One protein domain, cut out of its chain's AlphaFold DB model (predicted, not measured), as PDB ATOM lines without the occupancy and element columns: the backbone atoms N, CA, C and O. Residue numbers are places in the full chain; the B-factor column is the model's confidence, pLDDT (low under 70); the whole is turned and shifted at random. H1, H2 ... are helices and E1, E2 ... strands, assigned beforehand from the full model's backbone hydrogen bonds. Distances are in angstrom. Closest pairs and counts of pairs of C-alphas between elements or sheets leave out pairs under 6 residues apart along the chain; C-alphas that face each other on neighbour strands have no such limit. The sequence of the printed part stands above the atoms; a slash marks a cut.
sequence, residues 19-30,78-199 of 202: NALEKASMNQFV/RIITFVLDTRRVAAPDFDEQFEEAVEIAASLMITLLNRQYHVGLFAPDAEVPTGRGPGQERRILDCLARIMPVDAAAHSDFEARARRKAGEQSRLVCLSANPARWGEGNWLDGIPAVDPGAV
ATOM      1  N   ASN A  19     178.397 136.413 149.204       68.38
ATOM      2  CA  ASN A  19     179.471 135.538 148.733       68.38
ATOM      3  C   ASN A  19     180.831 135.876 149.382       68.38
ATOM      4  O   ASN A  19     181.694 135.012 149.509       68.38
ATOM      5  N   ALA A  20     181.028 137.127 149.813       63.91
ATOM      6  CA  ALA A  20     182.203 137.536 150.582       63.91
ATOM      7  C   ALA A  20     182.266 136.855 151.962       63.91
ATOM      8  O   ALA A  20     183.342 136.468 152.412       63.91
ATOM      9  N   LEU A  21     181.107 136.635 152.599       66.38
ATOM     10  CA  LEU A  21     180.997 135.903 153.865       66.38
ATOM     11  C   LEU A  21     181.275 134.410 153.683       66.38
ATOM     12  O   LEU A  21     181.853 133.792 154.566       66.38
ATOM     13  N   GLU A  22     180.898 133.833 152.541       61.53
ATOM     14  CA  GLU A  22     181.163 132.420 152.229       61.53
ATOM     15  C   GLU A  22     182.664 132.138 152.089       61.53
ATOM     16  O   GLU A  22     183.134 131.080 152.497       61.53
ATOM     17  N   LYS A  23     183.429 133.096 151.549       57.28
ATOM     18  CA  LYS A  23     184.891 132.990 151.408       57.28
ATOM     19  C   LYS A  23     185.634 133.263 152.716       57.28
ATOM     20  O   LYS A  23     186.564 132.535 153.039       57.28
ATOM     21  N   ALA A  24     185.209 134.281 153.468       57.00
ATOM     22  CA  ALA A  24     185.771 134.601 154.784       57.00
ATOM     23  C   ALA A  24     185.359 133.585 155.865       57.00
ATOM     24  O   ALA A  24     185.935 133.526 156.939       57.00
ATOM     25  N   SER A  25     184.355 132.755 155.608       55.34
ATOM     26  CA  SER A  25     183.926 131.711 156.524       55.34
ATOM     27  C   SER A  25     184.078 130.369 155.832       55.34
ATOM     28  O   SER A  25     183.096 129.810 155.341       55.34
ATOM     29  N   MET A  26     185.313 129.852 155.773       45.97
ATOM     30  CA  MET A  26     185.575 128.494 155.294       45.97
ATOM     31  C   MET A  26     184.651 127.515 156.050       45.97
ATOM     32  O   MET A  26     184.874 127.196 157.213       45.97
ATOM     33  N   ASN A  27     183.580 127.080 155.378       44.34
ATOM     34  CA  ASN A  27     182.558 126.108 155.791       44.34
ATOM     35  C   ASN A  27     181.425 126.490 156.773       44.34
ATOM     36  O   ASN A  27     180.658 125.589 157.113       44.34
ATOM     37  N   GLN A  28     181.192 127.744 157.189       50.41
ATOM     38  CA  GLN A  28     180.076 128.016 158.138       50.41
ATOM     39  C   GLN A  28     178.872 128.769 157.559       50.41
ATOM     40  O   GLN A  28     177.836 128.827 158.221       50.41
ATOM     41  N   PHE A  29     178.951 129.285 156.331       45.44
ATOM     42  CA  PHE A  29     177.917 130.141 155.731       45.44
ATOM     43  C   PHE A  29     177.133 129.497 154.578       45.44
ATOM     44  O   PHE A  29     176.686 130.205 153.687       45.44
ATOM     45  N   VAL A  30     176.918 128.176 154.570       41.06
ATOM     46  CA  VAL A  30     176.052 127.556 153.547       41.06
ATOM     47  C   VAL A  30     174.591 127.575 154.020       41.06
ATOM     48  O   VAL A  30     174.227 126.776 154.888       41.06
ATOM     49  N   ARG A  78     170.213 131.326 162.305       77.25
ATOM     50  CA  ARG A  78     170.017 132.640 161.737       77.25
ATOM     51  C   ARG A  78     170.575 133.715 162.659       77.25
ATOM     52  O   ARG A  78     170.261 134.868 162.432       77.25
ATOM     53  N   ILE A  79     171.333 133.367 163.698       85.38
ATOM     54  CA  ILE A  79     171.965 134.304 164.619       85.38
ATOM     55  C   ILE A  79     173.408 134.517 164.170       85.38
ATOM     56  O   ILE A  79     174.224 133.592 164.170       85.38
ATOM     57  N   ILE A  80     173.701 135.750 163.775       88.00
ATOM     58  CA  ILE A  80     175.016 136.197 163.338       88.00
ATOM     59  C   ILE A  80     175.443 137.343 164.249       88.00
ATOM     60  O   ILE A  80     174.712 138.319 164.416       88.00
ATOM     61  N   THR A  81     176.636 137.238 164.821       91.62
ATOM     62  CA  THR A  81     177.272 138.326 165.563       91.62
ATOM     63  C   THR A  81     178.442 138.854 164.749       91.62
ATOM     64  O   THR A  81     179.387 138.126 164.453       91.62
ATOM     65  N   PHE A  82     178.379 140.128 164.379       93.12
ATOM     66  CA  PHE A  82     179.485 140.825 163.747       93.12
ATOM     67  C   PHE A  82     180.477 141.259 164.814       93.12
ATOM     68  O   PHE A  82     180.098 141.920 165.775       93.12
ATOM     69  N   VAL A  83     181.739 140.894 164.641       93.88
ATOM     70  CA  VAL A  83     182.856 141.391 165.435       93.88
ATOM     71  C   VAL A  83     183.581 142.427 164.591       93.88
ATOM     72  O   VAL A  83     184.172 142.068 163.578       93.88
ATOM     73  N   LEU A  84     183.521 143.694 164.988       95.12
ATOM     74  CA  LEU A  84     184.165 144.800 164.283       95.12
ATOM     75  C   LEU A  84     185.357 145.301 165.100       95.12
ATOM     76  O   LEU A  84     185.178 145.884 166.168       95.12
ATOM     77  N   ASP A  85     186.572 145.065 164.609       93.69
ATOM     78  CA  ASP A  85     187.782 145.614 165.214       93.69
ATOM     79  C   ASP A  85     188.023 147.053 164.756       93.69
ATOM     80  O   ASP A  85     188.410 147.303 163.611       93.69
ATOM     81  N   THR A  86     187.808 147.987 165.682       94.62
ATOM     82  CA  THR A  86     188.039 149.426 165.505       94.62
ATOM     83  C   THR A  86     189.309 149.910 166.206       94.62
ATOM     84  O   THR A  86     189.527 151.115 166.338       94.62
ATOM     85  N   ARG A  87     190.157 148.995 166.694       93.44
ATOM     86  CA  ARG A  87     191.412 149.362 167.355       93.44
ATOM     87  C   ARG A  87     192.367 149.994 166.349       93.44
ATOM     88  O   ARG A  87     192.693 149.401 165.321       93.44
ATOM     89  N   ARG A  88     192.831 151.199 166.674       93.19
ATOM     90  CA  ARG A  88     193.742 151.978 165.845       93.19
ATOM     91  C   ARG A  88     195.076 151.262 165.694       93.19
ATOM     92  O   ARG A  88     195.678 150.824 166.673       93.19
ATOM     93  N   VAL A  89     195.548 151.193 164.454       89.75
ATOM     94  CA  VAL A  89     196.907 150.766 164.116       89.75
ATOM     95  C   VAL A  89     197.673 151.924 163.497       89.75
ATOM     96  O   VAL A  89     197.084 152.837 162.923       89.75
ATOM     97  N   ALA A  90     198.999 151.894 163.622       87.94
ATOM     98  CA  ALA A  90     199.871 152.859 162.969       87.94
ATOM     99  C   ALA A  90     199.936 152.557 161.462       87.94
ATOM    100  O   ALA A  90     200.856 151.891 160.992       87.94
ATOM    101  N   ALA A  91     198.927 153.014 160.724       85.94
ATOM    102  CA  ALA A  91     198.850 152.944 159.272       85.94
ATOM    103  C   ALA A  91     198.367 154.298 158.721       85.94
ATOM    104  O   ALA A  91     197.498 154.914 159.342       85.94
ATOM    105  N   PRO A  92     198.927 154.777 157.594       85.12
ATOM    106  CA  PRO A  92     198.582 156.081 157.029       85.12
ATOM    107  C   PRO A  92     197.123 156.159 156.564       85.12
ATOM    108  O   PRO A  92     196.503 157.194 156.757       85.12
ATOM    109  N   ASP A  93     196.575 155.054 156.053       90.19
ATOM    110  CA  ASP A  93     195.217 154.987 155.488       90.19
ATOM    111  C   ASP A  93     194.199 154.390 156.483       90.19
ATOM    112  O   ASP A  93     193.188 153.802 156.094       90.19
ATOM    113  N   PHE A  94     194.507 154.423 157.787       91.12
ATOM    114  CA  PHE A  94     193.674 153.765 158.797       91.12
ATOM    115  C   PHE A  94     192.270 154.373 158.870       91.12
ATOM    116  O   PHE A  94     191.308 153.636 159.063       91.12
ATOM    117  N   ASP A  95     192.149 155.696 158.753       91.69
ATOM    118  CA  ASP A  95     190.854 156.365 158.886       91.69
ATOM    119  C   ASP A  95     189.939 155.984 157.707       91.69
ATOM    120  O   ASP A  95     188.780 155.633 157.917       91.69
ATOM    121  N   GLU A  96     190.472 155.909 156.484       91.19
ATOM    122  CA  GLU A  96     189.750 155.412 155.310       91.19
ATOM    123  C   GLU A  96     189.355 153.933 155.455       91.19
ATOM    124  O   GLU A  96     188.220 153.562 155.156       91.19
ATOM    125  N   GLN A  97     190.266 153.087 155.945       91.06
ATOM    126  CA  GLN A  97     190.006 151.659 156.174       91.06
ATOM    127  C   GLN A  97     188.973 151.429 157.280       91.06
ATOM    128  O   GLN A  97     188.189 150.480 157.220       91.06
ATOM    129  N   PHE A  98     188.965 152.288 158.296       93.12
ATOM    130  CA  PHE A  98     187.967 152.287 159.353       93.12
ATOM    131  C   PHE A  98     186.583 152.638 158.804       93.12
ATOM    132  O   PHE A  98     185.644 151.869 159.020       93.12
ATOM    133  N   GLU A  99     186.464 153.734 158.051       92.00
ATOM    134  CA  GLU A  99     185.206 154.131 157.406       92.00
ATOM    135  C   GLU A  99     184.691 153.033 156.467       92.00
ATOM    136  O   GLU A  99     183.520 152.651 156.518       92.00
ATOM    137  N   GLU A 100     185.575 152.443 155.658       90.88
ATOM    138  CA  GLU A 100     185.223 151.334 154.772       90.88
ATOM    139  C   GLU A 100     184.750 150.097 155.555       90.88
ATOM    140  O   GLU A 100     183.721 149.504 155.216       90.88
ATOM    141  N   ALA A 101     185.437 149.726 156.641       91.81
ATOM    142  CA  ALA A 101     185.027 148.615 157.495       91.81
ATOM    143  C   ALA A 101     183.644 148.856 158.124       91.81
ATOM    144  O   ALA A 101     182.836 147.925 158.192       91.81
ATOM    145  N   VAL A 102     183.344 150.090 158.542       94.38
ATOM    146  CA  VAL A 102     182.036 150.491 159.083       94.38
ATOM    147  C   VAL A 102     180.945 150.441 158.002       94.38
ATOM    148  O   VAL A 102     179.878 149.870 158.248       94.38
ATOM    149  N   GLU A 103     181.199 150.959 156.793       93.62
ATOM    150  CA  GLU A 103     180.260 150.891 155.658       93.62
ATOM    151  C   GLU A 103     179.951 149.436 155.260       93.62
ATOM    152  O   GLU A 103     178.786 149.073 155.035       93.62
ATOM    153  N   ILE A 104     180.972 148.576 155.212       90.94
ATOM    154  CA  ILE A 104     180.823 147.146 154.915       90.94
ATOM    155  C   ILE A 104     180.025 146.447 156.010       90.94
ATOM    156  O   ILE A 104     179.095 145.692 155.704       90.94
ATOM    157  N   ALA A 105     180.361 146.707 157.278       93.06
ATOM    158  CA  ALA A 105     179.650 146.163 158.427       93.06
ATOM    159  C   ALA A 105     178.158 146.477 158.318       93.06
ATOM    160  O   ALA A 105     177.322 145.570 158.356       93.06
ATOM    161  N   ALA A 106     177.831 147.752 158.106       94.94
ATOM    162  CA  ALA A 106     176.463 148.216 157.969       94.94
ATOM    163  C   ALA A 106     175.755 147.524 156.789       94.94
ATOM    164  O   ALA A 106     174.699 146.915 156.959       94.94
ATOM    165  N   SER A 107     176.376 147.526 155.609       92.69
ATOM    166  CA  SER A 107     175.833 146.936 154.378       92.69
ATOM    167  C   SER A 107     175.509 145.443 154.510       92.69
ATOM    168  O   SER A 107     174.425 144.987 154.121       92.69
ATOM    169  N   LEU A 108     176.420 144.664 155.099       90.38
ATOM    170  CA  LEU A 108     176.230 143.232 155.332       90.38
ATOM    171  C   LEU A 108     175.158 142.971 156.396       90.38
ATOM    172  O   LEU A 108     174.282 142.127 156.185       90.38
ATOM    173  N   MET A 109     175.184 143.710 157.508       93.00
ATOM    174  CA  MET A 109     174.208 143.563 158.589       93.00
ATOM    175  C   MET A 109     172.782 143.874 158.127       93.00
ATOM    176  O   MET A 109     171.878 143.080 158.395       93.00
ATOM    177  N   ILE A 110     172.570 144.962 157.379       92.69
ATOM    178  CA  ILE A 110     171.241 145.312 156.850       92.69
ATOM    179  C   ILE A 110     170.768 144.278 155.826       92.69
ATOM    180  O   ILE A 110     169.616 143.840 155.858       92.69
ATOM    181  N   THR A 111     171.666 143.799 154.964       88.44
ATOM    182  CA  THR A 111     171.342 142.738 154.002       88.44
ATOM    183  C   THR A 111     170.890 141.452 154.712       88.44
ATOM    184  O   THR A 111     169.927 140.808 154.287       88.44
ATOM    185  N   LEU A 112     171.550 141.074 155.809       87.69
ATOM    186  CA  LEU A 112     171.189 139.905 156.616       87.69
ATOM    187  C   LEU A 112     169.879 140.107 157.389       87.69
ATOM    188  O   LEU A 112     169.040 139.203 157.403       87.69
ATOM    189  N   LEU A 113     169.650 141.290 157.963       88.81
ATOM    190  CA  LEU A 113     168.378 141.633 158.606       88.81
ATOM    191  C   LEU A 113     167.202 141.524 157.627       88.81
ATOM    192  O   LEU A 113     166.192 140.895 157.950       88.81
ATOM    193  N   ASN A 114     167.361 142.030 156.401       86.12
ATOM    194  CA  ASN A 114     166.354 141.918 155.342       86.12
ATOM    195  C   ASN A 114     166.056 140.456 154.965       86.12
ATOM    196  O   ASN A 114     164.923 140.108 154.628       86.12
ATOM    197  N   ARG A 115     167.044 139.566 155.110       83.19
ATOM    198  CA  ARG A 115     166.901 138.110 154.934       83.19
ATOM    199  C   ARG A 115     166.389 137.378 156.183       83.19
ATOM    200  O   ARG A 115     166.402 136.148 156.210       83.19
ATOM    201  N   GLN A 116     165.889 138.104 157.185       81.94
ATOM    202  CA  GLN A 116     165.320 137.569 158.429       81.94
ATOM    203  C   GLN A 116     166.338 136.837 159.320       81.94
ATOM    204  O   GLN A 116     165.983 135.888 160.029       81.94
ATOM    205  N   TYR A 117     167.604 137.267 159.289       86.38
ATOM    206  CA  TYR A 117     168.600 136.870 160.282       86.38
ATOM    207  C   TYR A 117     168.457 137.711 161.558       86.38
ATOM    208  O   TYR A 117     168.034 138.864 161.518       86.38
ATOM    209  N   HIS A 118     168.812 137.120 162.695       90.81
ATOM    210  CA  HIS A 118     169.125 137.845 163.915       90.81
ATOM    211  C   HIS A 118     170.570 138.312 163.822       90.81
ATOM    212  O   HIS A 118     171.478 137.499 163.667       90.81
ATOM    213  N   VAL A 119     170.778 139.615 163.912       92.81
ATOM    214  CA  VAL A 119     172.086 140.232 163.724       92.81
ATOM    215  C   VAL A 119     172.446 141.006 164.981       92.81
ATOM    216  O   VAL A 119     171.615 141.747 165.508       92.81
ATOM    217  N   GLY A 120     173.658 140.800 165.480       94.62
ATOM    218  CA  GLY A 120     174.257 141.566 166.571       94.62
ATOM    219  C   GLY A 120     175.598 142.155 166.150       94.62
ATOM    220  O   GLY A 120     176.182 141.721 165.158       94.62
ATOM    221  N   LEU A 121     176.080 143.123 166.921       96.38
ATOM    222  CA  LEU A 121     177.363 143.793 166.725       96.38
ATOM    223  C   LEU A 121     178.147 143.763 168.035       96.38
ATOM    224  O   LEU A 121     177.604 144.056 169.098       96.38
ATOM    225  N   PHE A 122     179.430 143.452 167.948       96.19
ATOM    226  CA  PHE A 122     180.377 143.515 169.040       96.19
ATOM    227  C   PHE A 122     181.650 144.218 168.565       96.19
ATOM    228  O   PHE A 122     182.293 143.792 167.611       96.19
ATOM    229  N   ALA A 123     182.009 145.294 169.244       96.06
ATOM    230  CA  ALA A 123     183.200 146.094 169.012       96.06
ATOM    231  C   ALA A 123     183.862 146.412 170.370       96.06
ATOM    232  O   ALA A 123     183.268 146.120 171.414       96.06
ATOM    233  N   PRO A 124     185.083 146.979 170.405       94.62
ATOM    234  CA  PRO A 124     185.801 147.226 171.657       94.62
ATOM    235  C   PRO A 124     184.984 147.966 172.734       94.62
ATOM    236  O   PRO A 124     184.910 147.479 173.870       94.62
ATOM    237  N   ASP A 125     184.298 149.044 172.335       93.19
ATOM    238  CA  ASP A 125     183.502 149.929 173.207       93.19
ATOM    239  C   ASP A 125     182.008 149.971 172.870       93.19
ATOM    240  O   ASP A 125     181.255 150.779 173.413       93.19
ATOM    241  N   ALA A 126     181.546 149.087 171.986       94.69
ATOM    242  CA  ALA A 126     180.154 149.073 171.572       94.69
ATOM    243  C   ALA A 126     179.619 147.649 171.435       94.69
ATOM    244  O   ALA A 126     180.268 146.762 170.885       94.69
ATOM    245  N   GLU A 127     178.398 147.430 171.919       95.56
ATOM    246  CA  GLU A 127     177.708 146.155 171.780       95.56
ATOM    247  C   GLU A 127     176.228 146.378 171.467       95.56
ATOM    248  O   GLU A 127     175.517 147.107 172.161       95.56
ATOM    249  N   VAL A 128     175.749 145.692 170.433       96.25
ATOM    250  CA  VAL A 128     174.329 145.557 170.118       96.25
ATOM    251  C   VAL A 128     173.987 144.068 170.187       96.25
ATOM    252  O   VAL A 128     174.436 143.305 169.327       96.25
ATOM    253  N   PRO A 129     173.191 143.632 171.183       94.19
ATOM    254  CA  PRO A 129     172.729 142.252 171.272       94.19
ATOM    255  C   PRO A 129     172.016 141.807 169.998       94.19
ATOM    256  O   PRO A 129     171.412 142.624 169.297       94.19
ATOM    257  N   THR A 130     172.050 140.507 169.715       91.25
ATOM    258  CA  THR A 130     171.418 139.945 168.521       91.25
ATOM    259  C   THR A 130     169.905 140.172 168.540       91.25
ATOM    260  O   THR A 130     169.221 139.972 169.543       91.25
ATOM    261  N   GLY A 131     169.364 140.613 167.409       89.56
ATOM    262  CA  GLY A 131     167.945 140.930 167.261       89.56
ATOM    263  C   GLY A 131     167.545 140.978 165.792       89.56
ATOM    264  O   GLY A 131     168.381 140.765 164.919       89.56
ATOM    265  N   ARG A 132     166.273 141.257 165.499       89.94
ATOM    266  CA  ARG A 132     165.760 141.335 164.121       89.94
ATOM    267  C   ARG A 132     164.733 142.456 163.948       89.94
ATOM    268  O   ARG A 132     164.158 142.927 164.926       89.94
ATOM    269  N   GLY A 133     164.453 142.805 162.695       86.62
ATOM    270  CA  GLY A 133     163.416 143.767 162.316       86.62
ATOM    271  C   GLY A 133     163.858 145.240 162.374       86.62
ATOM    272  O   GLY A 133     165.011 145.526 162.698       86.62
ATOM    273  N   PRO A 134     162.939 146.186 162.095       88.62
ATOM    274  CA  PRO A 134     163.280 147.598 161.871       88.62
ATOM    275  C   PRO A 134     163.897 148.305 163.087       88.62
ATOM    276  O   PRO A 134     164.778 149.149 162.954       88.62
ATOM    277  N   GLY A 135     163.461 147.946 164.301       93.50
ATOM    278  CA  GLY A 135     164.051 148.488 165.527       93.50
ATOM    279  C   GLY A 135     165.504 148.051 165.721       93.50
ATOM    280  O   GLY A 135     166.317 148.828 166.213       93.50
ATOM    281  N   GLN A 136     165.844 146.829 165.300       95.25
ATOM    282  CA  GLN A 136     167.218 146.340 165.352       95.25
ATOM    283  C   GLN A 136     168.098 147.041 164.318       95.25
ATOM    284  O   GLN A 136     169.203 147.454 164.652       95.25
ATOM    285  N   GLU A 137     167.598 147.199 163.093       94.62
ATOM    286  CA  GLU A 137     168.273 147.962 162.040       94.62
ATOM    287  C   GLU A 137     168.671 149.352 162.541       94.62
ATOM    288  O   GLU A 137     169.849 149.700 162.509       94.62
ATOM    289  N   ARG A 138     167.723 150.095 163.123       95.62
ATOM    290  CA  ARG A 138     168.005 151.420 163.683       95.62
ATOM    291  C   ARG A 138     169.073 151.388 164.776       95.62
ATOM    292  O   ARG A 138     169.994 152.193 164.734       95.62
ATOM    293  N   ARG A 139     168.999 150.439 165.719       97.06
ATOM    294  CA  ARG A 139     170.006 150.297 166.790       97.06
ATOM    295  C   ARG A 139     171.408 150.027 166.249       97.06
ATOM    296  O   ARG A 139     172.372 150.541 166.805       97.06
ATOM    297  N   ILE A 140     171.522 149.214 165.199       96.94
ATOM    298  CA  ILE A 140     172.808 148.917 164.560       96.94
ATOM    299  C   ILE A 140     173.349 150.166 163.861       96.94
ATOM    300  O   ILE A 140     174.504 150.514 164.081       96.94
ATOM    301  N   LEU A 141     172.525 150.865 163.074       96.12
ATOM    302  CA  LEU A 141     172.946 152.079 162.369       96.12
ATOM    303  C   LEU A 141     173.319 153.213 163.334       96.12
ATOM    304  O   LEU A 141     174.350 153.849 163.143       96.12
ATOM    305  N   ASP A 142     172.539 153.414 164.401       96.38
ATOM    306  CA  ASP A 142     172.840 154.379 165.467       96.38
ATOM    307  C   ASP A 142     174.166 154.060 166.168       96.38
ATOM    308  O   ASP A 142     174.930 154.968 166.491       96.38
ATOM    309  N   CYS A 143     174.446 152.777 166.402       97.19
ATOM    310  CA  CYS A 143     175.694 152.329 167.011       97.19
ATOM    311  C   CYS A 143     176.892 152.569 166.083       97.19
ATOM    312  O   CYS A 143     177.877 153.173 166.496       97.19
ATOM    313  N   LEU A 144     176.787 152.155 164.815       96.38
ATOM    314  CA  LEU A 144     177.855 152.316 163.825       96.38
ATOM    315  C   LEU A 144     178.155 153.782 163.513       96.38
ATOM    316  O   LEU A 144     179.308 154.126 163.323       96.38
ATOM    317  N   ALA A 145     177.152 154.658 163.513       94.44
ATOM    318  CA  ALA A 145     177.361 156.089 163.294       94.44
ATOM    319  C   ALA A 145     178.064 156.810 164.453       94.44
ATOM    320  O   ALA A 145     178.538 157.928 164.283       94.44
ATOM    321  N   ARG A 146     178.094 156.203 165.644       95.56
ATOM    322  CA  ARG A 146     178.761 156.751 166.837       95.56
ATOM    323  C   ARG A 146     180.074 156.049 167.153       95.56
ATOM    324  O   ARG A 146     180.759 156.452 168.091       95.56
ATOM    325  N   ILE A 147     180.382 154.966 166.447       95.12
ATOM    326  CA  ILE A 147     181.579 154.189 166.722       95.12
ATOM    327  C   ILE A 147     182.800 155.009 166.322       95.12
ATOM    328  O   ILE A 147     182.816 155.642 165.272       95.12
ATOM    329  N   MET A 148     183.816 155.002 167.175       94.88
ATOM    330  CA  MET A 148     185.068 155.711 166.937       94.88
ATOM    331  C   MET A 148     186.237 154.732 167.040       94.88
ATOM    332  O   MET A 148     186.129 153.713 167.737       94.88
ATOM    333  N   PRO A 149     187.367 155.024 166.379       95.12
ATOM    334  CA  PRO A 149     188.592 154.279 166.601       95.12
ATOM    335  C   PRO A 149     189.042 154.366 168.057       95.12
ATOM    336  O   PRO A 149     189.032 155.444 168.652       95.12
ATOM    337  N   VAL A 150     189.492 153.241 168.604       95.00
ATOM    338  CA  VAL A 150     189.962 153.148 169.995       95.00
ATOM    339  C   VAL A 150     191.448 152.817 170.051       95.00
ATOM    340  O   VAL A 150     192.010 152.290 169.092       95.00
ATOM    341  N   ASP A 151     192.100 153.079 171.181       92.25
ATOM    342  CA  ASP A 151     193.484 152.648 171.382       92.25
ATOM    343  C   ASP A 151     193.559 151.118 171.529       92.25
ATOM    344  O   ASP A 151     192.925 150.520 172.401       92.25
ATOM    345  N   ALA A 152     194.367 150.467 170.692       89.25
ATOM    346  CA  ALA A 152     194.568 149.025 170.742       89.25
ATOM    347  C   ALA A 152     195.078 148.535 172.108       89.25
ATOM    348  O   ALA A 152     194.683 147.453 172.549       89.25
ATOM    349  N   ALA A 153     195.922 149.322 172.785       90.12
ATOM    350  CA  ALA A 153     196.504 148.949 174.072       90.12
ATOM    351  C   ALA A 153     195.453 148.903 175.196       90.12
ATOM    352  O   ALA A 153     195.491 148.004 176.041       90.12
ATOM    353  N   ALA A 154     194.480 149.821 175.166       91.75
ATOM    354  CA  ALA A 154     193.379 149.877 176.128       91.75
ATOM    355  C   ALA A 154     192.396 148.697 175.983       91.75
ATOM    356  O   ALA A 154     191.726 148.330 176.946       91.75
ATOM    357  N   HIS A 155     192.359 148.059 174.808       92.00
ATOM    358  CA  HIS A 155     191.464 146.944 174.476       92.00
ATOM    359  C   HIS A 155     192.235 145.675 174.092       92.00
ATOM    360  O   HIS A 155     191.913 144.983 173.116       92.00
ATOM    361  N   SER A 156     193.275 145.354 174.864       88.69
ATOM    362  CA  SER A 156     194.082 144.143 174.664       88.69
ATOM    363  C   SER A 156     193.284 142.845 174.869       88.69
ATOM    364  O   SER A 156     193.606 141.822 174.268       88.69
ATOM    365  N   ASP A 157     192.193 142.887 175.639       91.19
ATOM    366  CA  ASP A 157     191.310 141.750 175.920       91.19
ATOM    367  C   ASP A 157     190.179 141.555 174.888       91.19
ATOM    368  O   ASP A 157     189.392 140.607 175.002       91.19
ATOM    369  N   PHE A 158     190.092 142.426 173.875       91.25
ATOM    370  CA  PHE A 158     188.999 142.447 172.897       91.25
ATOM    371  C   PHE A 158     188.775 141.087 172.235       91.25
ATOM    372  O   PHE A 158     187.641 140.629 172.126       91.25
ATOM    373  N   GLU A 159     189.848 140.401 171.854       88.75
ATOM    374  CA  GLU A 159     189.770 139.109 171.168       88.75
ATOM    375  C   GLU A 159     189.220 138.015 172.088       88.75
ATOM    376  O   GLU A 159     188.350 137.241 171.694       88.75
ATOM    377  N   ALA A 160     189.642 138.000 173.355       88.12
ATOM    378  CA  ALA A 160     189.090 137.092 174.353       88.12
ATOM    379  C   ALA A 160     187.600 137.379 174.620       88.12
ATOM    380  O   ALA A 160     186.806 136.448 174.769       88.12
ATOM    381  N   ARG A 161     187.196 138.656 174.641       91.12
ATOM    382  CA  ARG A 161     185.784 139.052 174.759       91.12
ATOM    383  C   ARG A 161     184.969 138.647 173.527       91.12
ATOM    384  O   ARG A 161     183.862 138.141 173.699       91.12
ATOM    385  N   ALA A 162     185.517 138.820 172.326       88.81
ATOM    386  CA  ALA A 162     184.879 138.459 171.063       88.81
ATOM    387  C   ALA A 162     184.655 136.945 170.953       88.81
ATOM    388  O   ALA A 162     183.560 136.516 170.593       88.81
ATOM    389  N   ARG A 163     185.632 136.125 171.368       83.75
ATOM    390  CA  ARG A 163     185.492 134.658 171.422       83.75
ATOM    391  C   ARG A 163     184.297 134.205 172.254       83.75
ATOM    392  O   ARG A 163     183.597 133.284 171.858       83.75
ATOM    393  N   ARG A 164     183.998 134.883 173.368       84.44
ATOM    394  CA  ARG A 164     182.827 134.559 174.210       84.44
ATOM    395  C   ARG A 164     181.481 134.827 173.527       84.44
ATOM    396  O   ARG A 164     180.454 134.412 174.054       84.44
ATOM    397  N   LYS A 165     181.468 135.539 172.395       83.06
ATOM    398  CA  LYS A 165     180.269 135.750 171.571       83.06
ATOM    399  C   LYS A 165     180.047 134.625 170.558       83.06
ATOM    400  O   LYS A 165     178.932 134.498 170.044       83.06
ATOM    401  N   ALA A 166     181.073 133.815 170.278       72.69
ATOM    402  CA  ALA A 166     180.886 132.562 169.563       72.69
ATOM    403  C   ALA A 166     180.078 131.612 170.451       72.69
ATOM    404  O   ALA A 166     180.350 131.468 171.641       72.69
ATOM    405  N   GLY A 167     179.073 130.966 169.875       65.44
ATOM    406  CA  GLY A 167     178.291 129.951 170.567       65.44
ATOM    407  C   GLY A 167     177.801 128.907 169.580       65.44
ATOM    408  O   GLY A 167     177.783 129.156 168.378       65.44
ATOM    409  N   GLU A 168     177.346 127.756 170.074       57.66
ATOM    410  CA  GLU A 168     176.833 126.661 169.229       57.66
ATOM    411  C   GLU A 168     175.713 127.116 168.280       57.66
ATOM    412  O   GLU A 168     175.556 126.592 167.180       57.66
ATOM    413  N   GLN A 169     174.957 128.138 168.689       63.56
ATOM    414  CA  GLN A 169     173.884 128.750 167.915       63.56
ATOM    415  C   GLN A 169     174.219 130.168 167.435       63.56
ATOM    416  O   GLN A 169     173.305 130.870 167.042       63.56
ATOM    417  N   SER A 170     175.459 130.657 167.473       70.38
ATOM    418  CA  SER A 170     175.802 132.019 167.020       70.38
ATOM    419  C   SER A 170     177.047 131.976 166.151       70.38
ATOM    420  O   SER A 170     178.118 131.584 166.611       70.38
ATOM    421  N   ARG A 171     176.905 132.390 164.889       79.62
ATOM    422  CA  ARG A 171     178.030 132.487 163.954       79.62
ATOM    423  C   ARG A 171     178.701 133.845 164.086       79.62
ATOM    424  O   ARG A 171     178.009 134.859 164.168       79.62
ATOM    425  N   LEU A 172     180.030 133.869 164.058       85.12
ATOM    426  CA  LEU A 172     180.786 135.117 164.034       85.12
ATOM    427  C   LEU A 172     181.109 135.530 162.597       85.12
ATOM    428  O   LEU A 172     181.507 134.703 161.780       85.12
ATOM    429  N   VAL A 173     180.967 136.821 162.310       87.44
ATOM    430  CA  VAL A 173     181.528 137.463 161.116       87.44
ATOM    431  C   VAL A 173     182.519 138.507 161.588       87.44
ATOM    432  O   VAL A 173     182.151 139.406 162.335       87.44
ATOM    433  N   CYS A 174     183.770 138.385 161.167       89.56
ATOM    434  CA  CYS A 174     184.842 139.256 161.623       89.56
ATOM    435  C   CYS A 174     185.102 140.355 160.589       89.56
ATOM    436  O   CYS A 174     185.211 140.081 159.399       89.56
ATOM    437  N   LEU A 175     185.210 141.595 161.043       91.12
ATOM    438  CA  LEU A 175     185.565 142.775 160.261       91.12
ATOM    439  C   LEU A 175     186.648 143.534 161.014       91.12
ATOM    440  O   LEU A 175     186.704 143.501 162.243       91.12
ATOM    441  N   SER A 176     187.524 144.207 160.284       90.81
ATOM    442  CA  SER A 176     188.670 144.887 160.873       90.81
ATOM    443  C   SER A 176     189.081 146.065 160.010       90.81
ATOM    444  O   SER A 176     189.197 145.908 158.798       90.81
ATOM    445  N   ALA A 177     189.376 147.197 160.645       88.38
ATOM    446  CA  ALA A 177     190.036 148.332 159.998       88.38
ATOM    447  C   ALA A 177     191.536 148.080 159.731       88.38
ATOM    448  O   ALA A 177     192.177 148.853 159.041       88.38
ATOM    449  N   ASN A 178     192.117 147.011 160.286       87.75
ATOM    450  CA  ASN A 178     193.503 146.608 160.049       87.75
ATOM    451  C   ASN A 178     193.600 145.611 158.868       87.75
ATOM    452  O   ASN A 178     193.139 144.471 159.032       87.75
ATOM    453  N   PRO A 179     194.258 145.974 157.747       81.31
ATOM    454  CA  PRO A 179     194.406 145.132 156.559       81.31
ATOM    455  C   PRO A 179     195.184 143.846 156.791       81.31
ATOM    456  O   PRO A 179     194.940 142.845 156.123       81.31
ATOM    457  N   ALA A 180     196.080 143.824 157.783       82.12
ATOM    458  CA  ALA A 180     196.839 142.625 158.133       82.12
ATOM    459  C   ALA A 180     195.948 141.470 158.634       82.12
ATOM    460  O   ALA A 180     196.436 140.359 158.833       82.12
ATOM    461  N   ARG A 181     194.655 141.731 158.879       80.81
ATOM    462  CA  ARG A 181     193.674 140.751 159.366       80.81
ATOM    463  C   ARG A 181     192.757 140.205 158.270       80.81
ATOM    464  O   ARG A 181     192.003 139.271 158.545       80.81
ATOM    465  N   TRP A 182     192.785 140.787 157.073       81.62
ATOM    466  CA  TRP A 182     191.929 140.391 155.954       81.62
ATOM    467  C   TRP A 182     192.438 139.106 155.283       81.62
ATOM    468  O   TRP A 182     193.639 138.837 155.259       81.62
ATOM    469  N   GLY A 183     191.537 138.320 154.690       68.56
ATOM    470  CA  GLY A 183     191.916 137.203 153.812       68.56
ATOM    471  C   GLY A 183     192.210 135.894 154.550       68.56
ATOM    472  O   GLY A 183     191.399 135.455 155.340       68.56
ATOM    473  N   GLU A 184     193.332 135.216 154.292       61.28
ATOM    474  CA  GLU A 184     193.643 133.889 154.883       61.28
ATOM    475  C   GLU A 184     194.151 133.955 156.344       61.28
ATOM    476  O   GLU A 184     194.695 132.990 156.884       61.28
ATOM    477  N   GLY A 185     193.998 135.108 157.001       57.53
ATOM    478  CA  GLY A 185     194.472 135.345 158.360       57.53
ATOM    479  C   GLY A 185     193.721 134.526 159.413       57.53
ATOM    480  O   GLY A 185     192.497 134.535 159.490       57.53
ATOM    481  N   ASN A 186     194.456 133.858 160.301       65.38
ATOM    482  CA  ASN A 186     193.885 133.149 161.443       65.38
ATOM    483  C   ASN A 186     193.752 134.113 162.639       65.38
ATOM    484  O   ASN A 186     194.628 134.156 163.501       65.38
ATOM    485  N   TRP A 187     192.704 134.949 162.648       74.88
ATOM    486  CA  TRP A 187     192.506 135.951 163.701       74.88
ATOM    487  C   TRP A 187     191.774 135.392 164.934       74.88
ATOM    488  O   TRP A 187     192.389 135.198 165.982       74.88
ATOM    489  N   LEU A 188     190.467 135.135 164.836       73.25
ATOM    490  CA  LEU A 188     189.662 134.609 165.946       73.25
ATOM    491  C   LEU A 188     189.486 133.096 165.792       73.25
ATOM    492  O   LEU A 188     188.452 132.636 165.319       73.25
ATOM    493  N   ASP A 189     190.513 132.333 166.171       69.06
ATOM    494  CA  ASP A 189     190.510 130.856 166.175       69.06
ATOM    495  C   ASP A 189     190.140 130.236 164.815       69.06
ATOM    496  O   ASP A 189     189.349 129.302 164.707       69.06
ATOM    497  N   GLY A 190     190.722 130.777 163.753       69.06
ATOM    498  CA  GLY A 190     190.571 130.305 162.380       69.06
ATOM    499  C   GLY A 190     189.570 131.115 161.573       69.06
ATOM    500  O   GLY A 190     189.408 130.837 160.390       69.06
ATOM    501  N   ILE A 191     188.912 132.105 162.184       73.38
ATOM    502  CA  ILE A 191     187.981 132.995 161.490       73.38
ATOM    503  C   ILE A 191     188.751 134.216 160.972       73.38
ATOM    504  O   ILE A 191     189.199 135.037 161.786       73.38
ATOM    505  N   PRO A 192     188.915 134.362 159.649       72.12
ATOM    506  CA  PRO A 192     189.514 135.556 159.085       72.12
ATOM    507  C   PRO A 192     188.557 136.742 159.099       72.12
ATOM    508  O   PRO A 192     187.331 136.586 159.100       72.12
ATOM    509  N   ALA A 193     189.120 137.951 159.071       82.31
ATOM    510  CA  ALA A 193     188.312 139.128 158.801       82.31
ATOM    511  C   ALA A 193     187.915 139.162 157.318       82.31
ATOM    512  O   ALA A 193     188.708 138.823 156.433       82.31
ATOM    513  N   VAL A 194     186.682 139.589 157.054       83.12
ATOM    514  CA  VAL A 194     186.183 139.832 155.701       83.12
ATOM    515  C   VAL A 194     187.092 140.855 155.033       83.12
ATOM    516  O   VAL A 194     187.299 141.945 155.561       83.12
ATOM    517  N   ASP A 195     187.617 140.478 153.871       80.81
ATOM    518  CA  ASP A 195     188.363 141.368 152.991       80.81
ATOM    519  C   ASP A 195     187.393 142.357 152.319       80.81
ATOM    520  O   ASP A 195     186.481 141.910 151.608       80.81
ATOM    521  N   PRO A 196     187.567 143.678 152.508       78.06
ATOM    522  CA  PRO A 196     186.797 144.701 151.806       78.06
ATOM    523  C   PRO A 196     186.758 144.524 150.291       78.06
ATOM    524  O   PRO A 196     185.689 144.632 149.688       78.06
ATOM    525  N   GLY A 197     187.884 144.143 149.680       74.44
ATOM    526  CA  GLY A 197     187.986 143.919 148.239       74.44
ATOM    527  C   GLY A 197     187.182 142.713 147.746       74.44
ATOM    528  O   GLY A 197     186.852 142.623 146.562       74.44
ATOM    529  N   ALA A 198     186.816 141.790 148.639       70.94
ATOM    530  CA  ALA A 198     185.991 140.633 148.310       70.94
ATOM    531  C   ALA A 198     184.480 140.935 148.336       70.94
ATOM    532  O   ALA A 198     183.689 140.116 147.846       70.94
ATOM    533  N   VAL A 199     184.058 142.079 148.893       72.31
ATOM    534  CA  VAL A 199     182.645 142.465 149.004       72.31
ATOM    535  C   VAL A 199     182.153 143.054 147.687       72.31
ATOM    536  O   VAL A 199     182.468 144.177 147.306       72.31
TER     537      VAL A 199
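Overview. This is residues 19 to 30 and 78 to 199 of the 202 residues of the protein "DUF58 domain-containing protein" of Candidatus Hydrogenedentes bacterium (UniProt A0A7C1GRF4). Picture a four-stranded sheet with the long helix H2 and the shorter H3 side by side over one face and short H4 over the other. H1 and the winding residues 177 to 199, with no named element, lie beyond edge strand E4. The printed part has 134 residues with four named helices and four named strands, ordered H1, E1, H2, E2, E3, H3, H4, E4; the sheet, E3 E2 E1 E4, is mixed, as is the class. It is compact, radius of gyration of the C-alphas 13.6 A, spanning 38 by 31 by 27 A.

Arrangement. Start at H1, residues 19 to 24, which only grazes the sheet. E1, residues 79 to 85, H2, residues 94 to 114, and E2, residues 118 to 122, form a strand-helix-strand unit, two parallel neighbour strands with a helix between, its crossover right-handed; N 82 and O 120 are 2.8 A apart. E3, residues 127 to 131, makes an antiparallel hairpin with E2; see N 121 and O 128, 2.9 A. H3, residues 134 to 144, touches H2, opposite ways at a shallow tilt of 7 degrees; the closest C-alphas are those of Ile 110 and Glu 137, 6.5 A. H4, residues 158 to 163, is on the opposite face, over E1. E4, residues 171 to 176, is parallel to E1; N 83 and O 173 are 2.8 A apart. In these four helices every O i to N i+4 pair is within hydrogen-bond range.

Along the chain. Find C-alpha 94 at (193.674, 153.765, 158.797); from there H2 runs 30.0 A. E1 measures 19.5 A; E4 ends at (188.670, 144.887, 160.873).

Size, cuts and confidence. Residues 31 to 77 are not printed; C-alphas 30 and 78 are 11.4 A apart. The link H3 to H4 is long. Low pLDDT, under 70, includes residues 19 to 30.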